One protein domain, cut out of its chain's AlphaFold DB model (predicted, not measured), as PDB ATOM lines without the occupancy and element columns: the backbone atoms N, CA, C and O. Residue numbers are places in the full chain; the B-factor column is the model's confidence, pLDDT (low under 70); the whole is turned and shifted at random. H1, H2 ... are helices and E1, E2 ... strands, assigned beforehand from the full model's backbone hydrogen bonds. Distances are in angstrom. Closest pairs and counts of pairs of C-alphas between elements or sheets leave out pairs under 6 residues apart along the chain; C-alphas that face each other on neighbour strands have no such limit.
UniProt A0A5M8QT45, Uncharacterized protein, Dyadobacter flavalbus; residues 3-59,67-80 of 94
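What this domain is: This is residues 3 to 59 and 67 to 80 of the 94 residues of an uncharacterized protein of Dyadobacter flavalbus (UniProt A0A5M8QT45). What shape do these atoms make? A long, narrow sheet of three strands makes the body: the hairpin of E2 and E3 runs on past the shorter E1, and its tip, residues 23 to 28, sticks out at one end. At the other end a long link leads from E3 to H1, where residues 54 to 59 stick out, while the short H2 only grazes the sheet. What is the make-up? The printed part has 71 residues with three named strands and two named helices, in the order E1, E2, E3, H1, H2 along the chain, a mixed class, with the antiparallel sheet ordered E1, E2, E3; the whole is loose, radius of gyration of the C-alphas 14.0 A, spanning 46 by 24 by 20 A.

How they stand to each other: How do the strands pair? E1, residues 3 to 8, E2, residues 14 to 24, and E3, residues 27 to 37, form a meander, each strand the antiparallel neighbour of the one before. The hairpin E1 and E2 stands at 159 degrees, with N 5 and O 17 2.9 A apart; the hairpin E2 and E3 at 162 degrees, with N 14 and O 37 2.8 A apart, both within hydrogen-bond range. Where are the helices? H2, residues 77 to 80, only grazes the sheet with residues 79 to 80; its closest C-alphas to E2 are those of Ile 80 and Val 17, 6.7 A apart. H1, residues 51 to 57, is not on the sheet and is apart from H2. What of their backbones? Every O i to N i+4 pair in H1 is within hydrogen-bond range; H2 is too short for such a pair.

Where its parts are: How long are the strands? E2 measures 31.9 A, E3 33.4 A and E1 17.0 A. Where are the anchors? C-alpha 3 is at (149.197, 129.159, 188.494) and C-alpha 80 at (147.745, 118.983, 192.547).

The domain as a whole: How far does it reach? The farthest C-alphas, of Ser 26 and Thr 59, are 46.8 A apart. Where is it cut or uncertain? Residues 60 to 66 are not printed, a gap of 14.6 A between C-alphas 59 and 67; residues 48 to 59 and 67 to 72 have pLDDT under 70.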
ATOM      1  N   HIS A   3     149.801 128.837 187.199       97.31
ATOM      2  CA  HIS A   3     149.197 129.159 188.494       97.31
ATOM      3  C   HIS A   3     149.975 128.466 189.605       97.31
ATOM      4  O   HIS A   3     150.370 127.311 189.450       97.31
ATOM      5  N   GLU A   4     150.169 129.155 190.723       97.56
ATOM      6  CA  GLU A   4     150.895 128.624 191.873       97.56
ATOM      7  C   GLU A   4     150.012 128.613 193.113       97.56
ATOM      8  O   GLU A   4     149.269 129.558 193.376       97.56
ATOM      9  N   LYS A   5     150.140 127.556 193.912       97.38
ATOM     10  CA  LYS A   5     149.486 127.447 195.211       97.38
ATOM     11  C   LYS A   5     150.444 126.926 196.265       97.38
ATOM     12  O   LYS A   5     151.112 125.919 196.047       97.38
ATOM     13  N   VAL A   6     150.471 127.598 197.411       97.00
ATOM     14  CA  VAL A   6     151.240 127.194 198.592       97.00
ATOM     15  C   VAL A   6     150.316 126.505 199.595       97.00
ATOM     16  O   VAL A   6     149.232 127.003 199.897       97.00
ATOM     17  N   PHE A   7     150.756 125.359 200.099       95.25
ATOM     18  CA  PHE A   7     150.113 124.570 201.140       95.25
ATOM     19  C   PHE A   7     151.011 124.556 202.373       95.25
ATOM     20  O   PHE A   7     152.181 124.185 202.286       95.25
ATOM     21  N   GLU A   8     150.461 124.930 203.521       94.69
ATOM     22  CA  GLU A   8     151.169 124.873 204.798       94.69
ATOM     23  C   GLU A   8     150.958 123.512 205.462       94.69
ATOM     24  O   GLU A   8     149.868 122.929 205.423       94.69
ATOM     25  N   ARG A   9     152.023 122.977 206.054       89.81
ATOM     26  CA  ARG A   9     152.028 121.711 206.784       89.81
ATOM     27  C   ARG A   9     151.976 121.969 208.287       89.81
ATOM     28  O   ARG A   9     152.293 123.051 208.773       89.81
ATOM     29  N   LYS A  10     151.581 120.944 209.047       89.38
ATOM     30  CA  LYS A  10     151.451 121.032 210.515       89.38
ATOM     31  C   LYS A  10     152.780 121.285 211.229       89.38
ATOM     32  O   LYS A  10     152.772 121.826 212.326       89.38
ATOM     33  N   ASP A  11     153.887 120.868 210.627       83.75
ATOM     34  CA  ASP A  11     155.246 121.068 211.139       83.75
ATOM     35  C   ASP A  11     155.828 122.449 210.782       83.75
ATOM     36  O   ASP A  11     156.969 122.739 211.130       83.75
ATOM     37  N   GLY A  12     155.056 123.309 210.106       87.19
ATOM     38  CA  GLY A  12     155.497 124.627 209.657       87.19
ATOM     39  C   GLY A  12     156.268 124.616 208.335       87.19
ATOM     40  O   GLY A  12     156.652 125.684 207.860       87.19
ATOM     41  N   SER A  13     156.483 123.449 207.717       88.44
ATOM     42  CA  SER A  13     156.970 123.388 206.339       88.44
ATOM     43  C   SER A  13     155.886 123.847 205.359       88.44
ATOM     44  O   SER A  13     154.686 123.840 205.653       88.44
ATOM     45  N   GLN A  14     156.302 124.273 204.172       93.56
ATOM     46  CA  GLN A  14     155.407 124.707 203.110       93.56
ATOM     47  C   GLN A  14     155.724 123.962 201.815       93.56
ATOM     48  O   GLN A  14     156.875 123.655 201.507       93.56
ATOM     49  N   VAL A  15     154.685 123.690 201.031       93.00
ATOM     50  CA  VAL A  15     154.791 123.032 199.727       93.00
ATOM     51  C   VAL A  15     154.105 123.895 198.688       93.00
ATOM     52  O   VAL A  15     152.931 124.228 198.823       93.00
ATOM     53  N   LYS A  16     154.828 124.261 197.635       95.69
ATOM     54  CA  LYS A  16     154.311 125.046 196.521       95.69
ATOM     55  C   LYS A  16     154.109 124.154 195.312       95.69
ATOM     56  O   LYS A  16     155.047 123.519 194.843       95.69
ATOM     57  N   VAL A  17     152.896 124.157 194.778       95.69
ATOM     58  CA  VAL A  17     152.541 123.489 193.528       95.69
ATOM     59  C   VAL A  17     152.371 124.555 192.459       95.69
ATOM     60  O   VAL A  17     151.497 125.408 192.582       95.69
ATOM     61  N   SER A  18     153.190 124.498 191.414       96.31
ATOM     62  CA  SER A  18     153.086 125.366 190.240       96.31
ATOM     63  C   SER A  18     152.588 124.526 189.068       96.31
ATOM     64  O   SER A  18     153.199 123.510 188.743       96.31
ATOM     65  N   VAL A  19     151.448 124.883 188.477       96.88
ATOM     66  CA  VAL A  19     150.797 124.139 187.385       96.88
ATOM     67  C   VAL A  19     150.651 125.017 186.156       96.88
ATOM     68  O   VAL A  19     150.395 126.215 186.263       96.88
ATOM     69  N   TRP A  20     150.746 124.420 184.975       96.56
ATOM     70  CA  TRP A  20     150.472 125.110 183.721       96.56
ATOM     71  C   TRP A  20     149.717 124.207 182.755       96.56
ATOM     72  O   TRP A  20     149.907 122.989 182.714       96.56
ATOM     73  N   LEU A  21     148.860 124.840 181.960       94.38
ATOM     74  CA  LEU A  21     148.178 124.215 180.838       94.38
ATOM     75  C   LEU A  21     148.828 124.692 179.540       94.38
ATOM     76  O   LEU A  21     149.037 125.895 179.353       94.38
ATOM     77  N   TYR A  22     149.147 123.754 178.654       92.38
ATOM     78  CA  TYR A  22     149.716 124.044 177.342       92.38
ATOM     79  C   TYR A  22     149.103 123.148 176.266       92.38
ATOM     80  O   TYR A  22     148.596 122.062 176.544       92.38
ATOM     81  N   VAL A  23     149.137 123.620 175.021       91.62
ATOM     82  CA  VAL A  23     148.674 122.866 173.851       91.62
ATOM     83  C   VAL A  23     149.887 122.506 173.010       91.62
ATOM     84  O   VAL A  23     150.686 123.371 172.664       91.62
ATOM     85  N   HIS A  24     150.023 121.227 172.680       92.06
ATOM     86  CA  HIS A  24     151.072 120.725 171.802       92.06
ATOM     87  C   HIS A  24     150.455 119.695 170.858       92.06
ATOM     88  O   HIS A  24     149.756 118.798 171.320       92.06
ATOM     89  N   GLN A  25     150.673 119.839 169.546       92.88
ATOM     90  CA  GLN A  25     150.115 118.941 168.518       92.88
ATOM     91  C   GLN A  25     148.597 118.708 168.661       92.88
ATOM     92  O   GLN A  25     148.119 117.577 168.632       92.88
ATOM     93  N   SER A  26     147.832 119.787 168.865       92.19
ATOM     94  CA  SER A  26     146.374 119.748 169.090       92.19
ATOM     95  C   SER A  26     145.924 118.954 170.326       92.19
ATOM     96  O   SER A  26     144.733 118.702 170.493       92.19
ATOM     97  N   GLN A  27     146.848 118.592 171.220       91.06
ATOM     98  CA  GLN A  27     146.552 117.940 172.489       91.06
ATOM     99  C   GLN A  27     146.747 118.906 173.654       91.06
ATOM    100  O   GLN A  27     147.740 119.636 173.740       91.06
ATOM    101  N   CYS A  28     145.781 118.890 174.569       90.00
ATOM    102  CA  CYS A  28     145.820 119.656 175.803       90.00
ATOM    103  C   CYS A  28     146.622 118.882 176.855       90.00
ATOM    104  O   CYS A  28     146.277 117.752 177.195       90.00
ATOM    105  N   ASN A  29     147.689 119.493 177.363       93.44
ATOM    106  CA  ASN A  29     148.612 118.875 178.302       93.44
ATOM    107  C   ASN A  29     148.733 119.708 179.579       93.44
ATOM    108  O   ASN A  29     148.746 120.941 179.551       93.44
ATOM    109  N   TRP A  30     148.869 119.011 180.705       94.44
ATOM    110  CA  TRP A  30     149.096 119.610 182.015       94.44
ATOM    111  C   TRP A  30     150.527 119.353 182.463       94.44
ATOM    112  O   TRP A  30     150.920 118.198 182.606       94.44
ATOM    113  N   GLY A  31     151.264 120.415 182.762       92.62
ATOM    114  CA  GLY A  31     152.527 120.329 183.484       92.62
ATOM    115  C   GLY A  31     152.370 120.789 184.930       92.62
ATOM    116  O   GLY A  31     151.453 121.548 185.259       92.62
ATOM    117  N   TYR A  32     153.245 120.295 185.802       92.50
ATOM    118  CA  TYR A  32     153.378 120.795 187.164       92.50
ATOM    119  C   TYR A  32     154.803 120.607 187.690       92.50
ATOM    120  O   TYR A  32     155.515 119.701 187.260       92.50
ATOM    121  N   VAL A  33     155.195 121.455 188.637       91.12
ATOM    122  CA  VAL A  33     156.421 121.336 189.433       91.12
ATOM    123  C   VAL A  33     156.093 121.607 190.898       91.12
ATOM    124  O   VAL A  33     155.134 122.323 191.212       91.12
ATOM    125  N   ILE A  34     156.861 120.996 191.794       89.56
ATOM    126  CA  ILE A  34     156.683 121.107 193.238       89.56
ATOM    127  C   ILE A  34     157.948 121.690 193.840       89.56
ATOM    128  O   ILE A  34     159.051 121.275 193.500       89.56
ATOM    129  N   PHE A  35     157.765 122.634 194.753       90.56
ATOM    130  CA  PHE A  35     158.831 123.161 195.585       90.56
ATOM    131  C   PHE A  35     158.483 122.954 197.049       90.56
ATOM    132  O   PHE A  35     157.317 123.035 197.436       90.56
ATOM    133  N   VAL A  36     159.499 122.730 197.866       89.12
ATOM    134  CA  VAL A  36     159.374 122.558 199.311       89.12
ATOM    135  C   VAL A  36     160.151 123.673 199.997       89.12
ATOM    136  O   VAL A  36     161.156 124.159 199.478       89.12
ATOM    137  N   LYS A  37     159.648 124.116 201.143       89.38
ATOM    138  CA  LYS A  37     160.289 125.078 202.033       89.38
ATOM    139  C   LYS A  37     160.195 124.526 203.448       89.38
ATOM    140  O   LYS A  37     159.101 124.279 203.950       89.38
ATOM    141  N   GLU A  38     161.339 124.288 204.076       86.75
ATOM    142  CA  GLU A  38     161.395 123.763 205.440       86.75
ATOM    143  C   GLU A  38     160.982 124.822 206.461       86.75
ATOM    144  O   GLU A  38     161.151 126.027 206.238       86.75
ATOM    145  N   ALA A  39     160.475 124.364 207.605       86.19
ATOM    146  CA  ALA A  39     160.077 125.237 208.698       86.19
ATOM    147  C   ALA A  39     161.258 126.104 209.167       86.19
ATOM    148  O   ALA A  39     162.360 125.610 209.400       86.19
ATOM    149  N   GLY A  40     161.031 127.412 209.305       84.50
ATOM    150  CA  GLY A  40     162.060 128.360 209.750       84.50
ATOM    151  C   GLY A  40     163.121 128.710 208.701       84.50
ATOM    152  O   GLY A  40     164.045 129.463 209.002       84.50
ATOM    153  N   THR A  41     162.998 128.203 207.472       84.31
ATOM    154  CA  THR A  41     163.837 128.619 206.340       84.31
ATOM    155  C   THR A  41     163.075 129.598 205.456       84.31
ATOM    156  O   THR A  41     161.852 129.592 205.459       84.31
ATOM    157  N   GLU A  42     163.775 130.409 204.656       86.81
ATOM    158  CA  GLU A  42     163.160 131.247 203.608       86.81
ATOM    159  C   GLU A  42     163.336 130.678 202.191       86.81
ATOM    160  O   GLU A  42     162.827 131.229 201.213       86.81
ATOM    161  N   ARG A  43     164.051 129.556 202.061       84.25
ATOM    162  CA  ARG A  43     164.449 128.993 200.771       84.25
ATOM    163  C   ARG A  43     163.431 127.966 200.279       84.25
ATOM    164  O   ARG A  43     163.154 126.984 200.958       84.25
ATOM    165  N   TRP A  44     162.968 128.159 199.048       88.31
ATOM    166  CA  TRP A  44     162.300 127.122 198.265       88.31
ATOM    167  C   TRP A  44     163.338 126.273 197.531       88.31
ATOM    168  O   TRP A  44     164.302 126.816 196.986       88.31
ATOM    169  N   PHE A  45     163.131 124.965 197.474       83.25
ATOM    170  CA  PHE A  45     163.949 124.055 196.678       83.25
ATOM    171  C   PHE A  45     163.073 123.026 195.965       83.25
ATOM    172  O   PHE A  45     161.951 122.743 196.387       83.25
ATOM    173  N   ASP A  46     163.577 122.503 194.853       82.88
ATOM    174  CA  ASP A  46     162.951 121.405 194.124       82.88
ATOM    175  C   ASP A  46     163.507 120.083 194.678       82.88
ATOM    176  O   ASP A  46     164.710 119.835 194.550       82.88
ATOM    177  N   PRO A  47     162.664 119.229 195.287       73.31
ATOM    178  CA  PRO A  47     163.122 117.992 195.909       73.31
ATOM    179  C   PRO A  47     163.710 116.978 194.908       73.31
ATOM    180  O   PRO A  47     164.325 116.004 195.336       73.31
ATOM    181  N   PHE A  48     163.566 117.192 193.593       69.94
ATOM    182  CA  PHE A  48     164.025 116.266 192.551       69.94
ATOM    183  C   PHE A  48     165.276 116.727 191.794       69.94
ATOM    184  O   PHE A  48     165.995 115.886 191.251       69.94
ATOM    185  N   SER A  49     165.547 118.033 191.726       65.12
ATOM    186  CA  SER A  49     166.715 118.574 191.008       65.12
ATOM    187  C   SER A  49     167.838 119.051 191.920       65.12
ATOM    188  O   SER A  49     168.985 119.146 191.469       65.12
ATOM    189  N   ASP A  50     167.563 119.290 193.205       58.88
ATOM    190  CA  ASP A  50     168.593 119.702 194.151       58.88
ATOM    191  C   ASP A  50     169.400 118.460 194.581       58.88
ATOM    192  O   ASP A  50     169.121 117.809 195.589       58.88
ATOM    193  N   ARG A  51     170.435 118.117 193.793       52.28
ATOM    194  CA  ARG A  51     171.496 117.148 194.162       52.28
ATOM    195  C   ARG A  51     171.986 117.365 195.603       52.28
ATOM    196  O   ARG A  51     172.388 116.410 196.264       52.28
ATOM    197  N   ASP A  52     171.913 118.604 196.085       48.47
ATOM    198  CA  ASP A  52     172.295 119.015 197.429       48.47
ATOM    199  C   ASP A  52     171.263 118.673 198.518       48.47
ATOM    200  O   ASP A  52     171.671 118.501 199.660       48.47
ATOM    201  N   TYR A  53     169.966 118.517 198.225       52.19
ATOM    202  CA  TYR A  53     168.973 118.073 199.224       52.19
ATOM    203  C   TYR A  53     169.180 116.593 199.586       52.19
ATOM    204  O   TYR A  53     169.255 116.239 200.766       52.19
ATOM    205  N   ILE A  54     169.420 115.752 198.571       51.16
ATOM    206  CA  ILE A  54     169.809 114.342 198.744       51.16
ATOM    207  C   ILE A  54     171.114 114.233 199.549       51.16
ATOM    208  O   ILE A  54     171.241 113.348 200.383       51.16
ATOM    209  N   LEU A  55     172.080 115.137 199.361       52.22
ATOM    210  CA  LEU A  55     173.350 115.108 200.101       52.22
ATOM    211  C   LEU A  55     173.282 115.743 201.503       52.22
ATOM    212  O   LEU A  55     174.068 115.364 202.368       52.22
ATOM    213  N   ARG A  56     172.384 116.709 201.746       49.09
ATOM    214  CA  ARG A  56     172.321 117.465 203.016       49.09
ATOM    215  C   ARG A  56     171.404 116.850 204.069       49.09
ATOM    216  O   ARG A  56     171.655 117.074 205.250       49.09
ATOM    217  N   ILE A  57     170.389 116.076 203.678       49.72
ATOM    218  CA  ILE A  57     169.456 115.435 204.627       49.72
ATOM    219  C   ILE A  57     169.754 113.937 204.814       49.72
ATOM    220  O   ILE A  57     169.540 113.382 205.898       49.72
ATOM    221  N   VAL A  58     170.330 113.269 203.805       45.66
ATOM    222  CA  VAL A  58     170.616 111.826 203.841       45.66
ATOM    223  C   VAL A  58     171.934 111.555 204.565       45.66
ATOM    224  O   VAL A  58     173.015 111.384 204.011       45.66
ATOM    225  N   THR A  59     171.786 111.488 205.875       46.59
ATOM    226  CA  THR A  59     172.637 110.771 206.820       46.59
ATOM    227  C   THR A  59     173.189 109.449 206.221       46.59
ATOM    228  O   THR A  59     172.426 108.725 205.578       46.59
ATOM    229  N   GLU A  67     165.164 104.186 197.602       48.31
ATOM    230  CA  GLU A  67     163.754 104.213 197.238       48.31
ATOM    231  C   GLU A  67     163.546 105.582 196.595       48.31
ATOM    232  O   GLU A  67     163.827 106.609 197.213       48.31
ATOM    233  N   MET A  68     163.190 105.598 195.308       51.06
ATOM    234  CA  MET A  68     162.913 106.845 194.605       51.06
ATOM    235  C   MET A  68     161.810 107.568 195.370       51.06
ATOM    236  O   MET A  68     160.680 107.083 195.428       51.06
ATOM    237  N   ASP A  69     162.161 108.698 195.978       54.00
ATOM    238  CA  ASP A  69     161.214 109.548 196.680       54.00
ATOM    239  C   ASP A  69     160.125 109.929 195.670       54.00
ATOM    240  O   ASP A  69     160.412 110.465 194.596       54.00
ATOM    241  N   THR A  70     158.878 109.550 195.939       57.28
ATOM    242  CA  THR A  70     157.782 109.810 194.997       57.28
ATOM    243  C   THR A  70     157.144 111.154 195.318       57.28
ATOM    244  O   THR A  70     157.139 111.592 196.465       57.28
ATOM    245  N   PHE A  71     156.560 111.817 194.315       61.84
ATOM    246  CA  PHE A  71     155.807 113.067 194.500       61.84
ATOM    247  C   PHE A  71     154.783 113.002 195.645       61.84
ATOM    248  O   PHE A  71     154.571 114.005 196.330       61.84
ATOM    249  N   ASP A  72     154.209 111.817 195.871       64.19
ATOM    250  CA  ASP A  72     153.217 111.548 196.911       64.19
ATOM    251  C   ASP A  72     153.762 111.779 198.343       64.19
ATOM    252  O   ASP A  72     152.969 111.948 199.269       64.19
ATOM    253  N   ASN A  73     155.089 111.865 198.530       71.81
ATOM    254  CA  ASN A  73     155.725 112.130 199.827       71.81
ATOM    255  C   ASN A  73     155.691 113.614 200.237       71.81
ATOM    256  O   ASN A  73     155.723 113.921 201.427       71.81
ATOM    257  N   TYR A  74     155.579 114.536 199.276       77.19
ATOM    258  CA  TYR A  74     155.586 115.984 199.539       77.19
ATOM    259  C   TYR A  74     154.228 116.632 199.277       77.19
ATOM    260  O   TYR A  74     153.835 117.588 199.952       77.19
ATOM    261  N   VAL A  75     153.488 116.122 198.294       85.81
ATOM    262  CA  VAL A  75     152.202 116.676 197.884       85.81
ATOM    263  C   VAL A  75     151.207 115.563 197.601       85.81
ATOM    264  O   VAL A  75     151.531 114.539 197.012       85.81
ATOM    265  N   THR A  76     149.952 115.776 197.977       89.06
ATOM    266  CA  THR A  76     148.894 114.825 197.641       89.06
ATOM    267  C   THR A  76     148.362 115.071 196.227       89.06
ATOM    268  O   THR A  76     148.274 116.205 195.747       89.06
ATOM    269  N   LYS A  77     147.865 114.018 195.570       90.94
ATOM    270  CA  LYS A  77     147.152 114.138 194.280       90.94
ATOM    271  C   LYS A  77     145.983 115.130 194.337       90.94
ATOM    272  O   LYS A  77     145.683 115.787 193.341       90.94
ATOM    273  N   LYS A  78     145.340 115.260 195.503       94.06
ATOM    274  CA  LYS A  78     144.237 116.201 195.737       94.06
ATOM    275  C   LYS A  78     144.702 117.653 195.655       94.06
ATOM    276  O   LYS A  78     143.999 118.470 195.075       94.06
ATOM    277  N   GLU A  79     145.876 117.961 196.192       95.06
ATOM    278  CA  GLU A  79     146.464 119.305 196.151       95.06
ATOM    279  C   GLU A  79     146.860 119.694 194.729       95.06
ATOM    280  O   GLU A  79     146.529 120.789 194.282       95.06
ATOM    281  N   ILE A  80     147.455 118.767 193.972       94.31
ATOM    282  CA  ILE A  80     147.745 118.983 192.547       94.31
ATOM    283  C   ILE A  80     146.450 119.243 191.772       94.31
ATOM    284  O   ILE A  80     146.363 120.209 191.014       94.31
TER     285      ILE A  80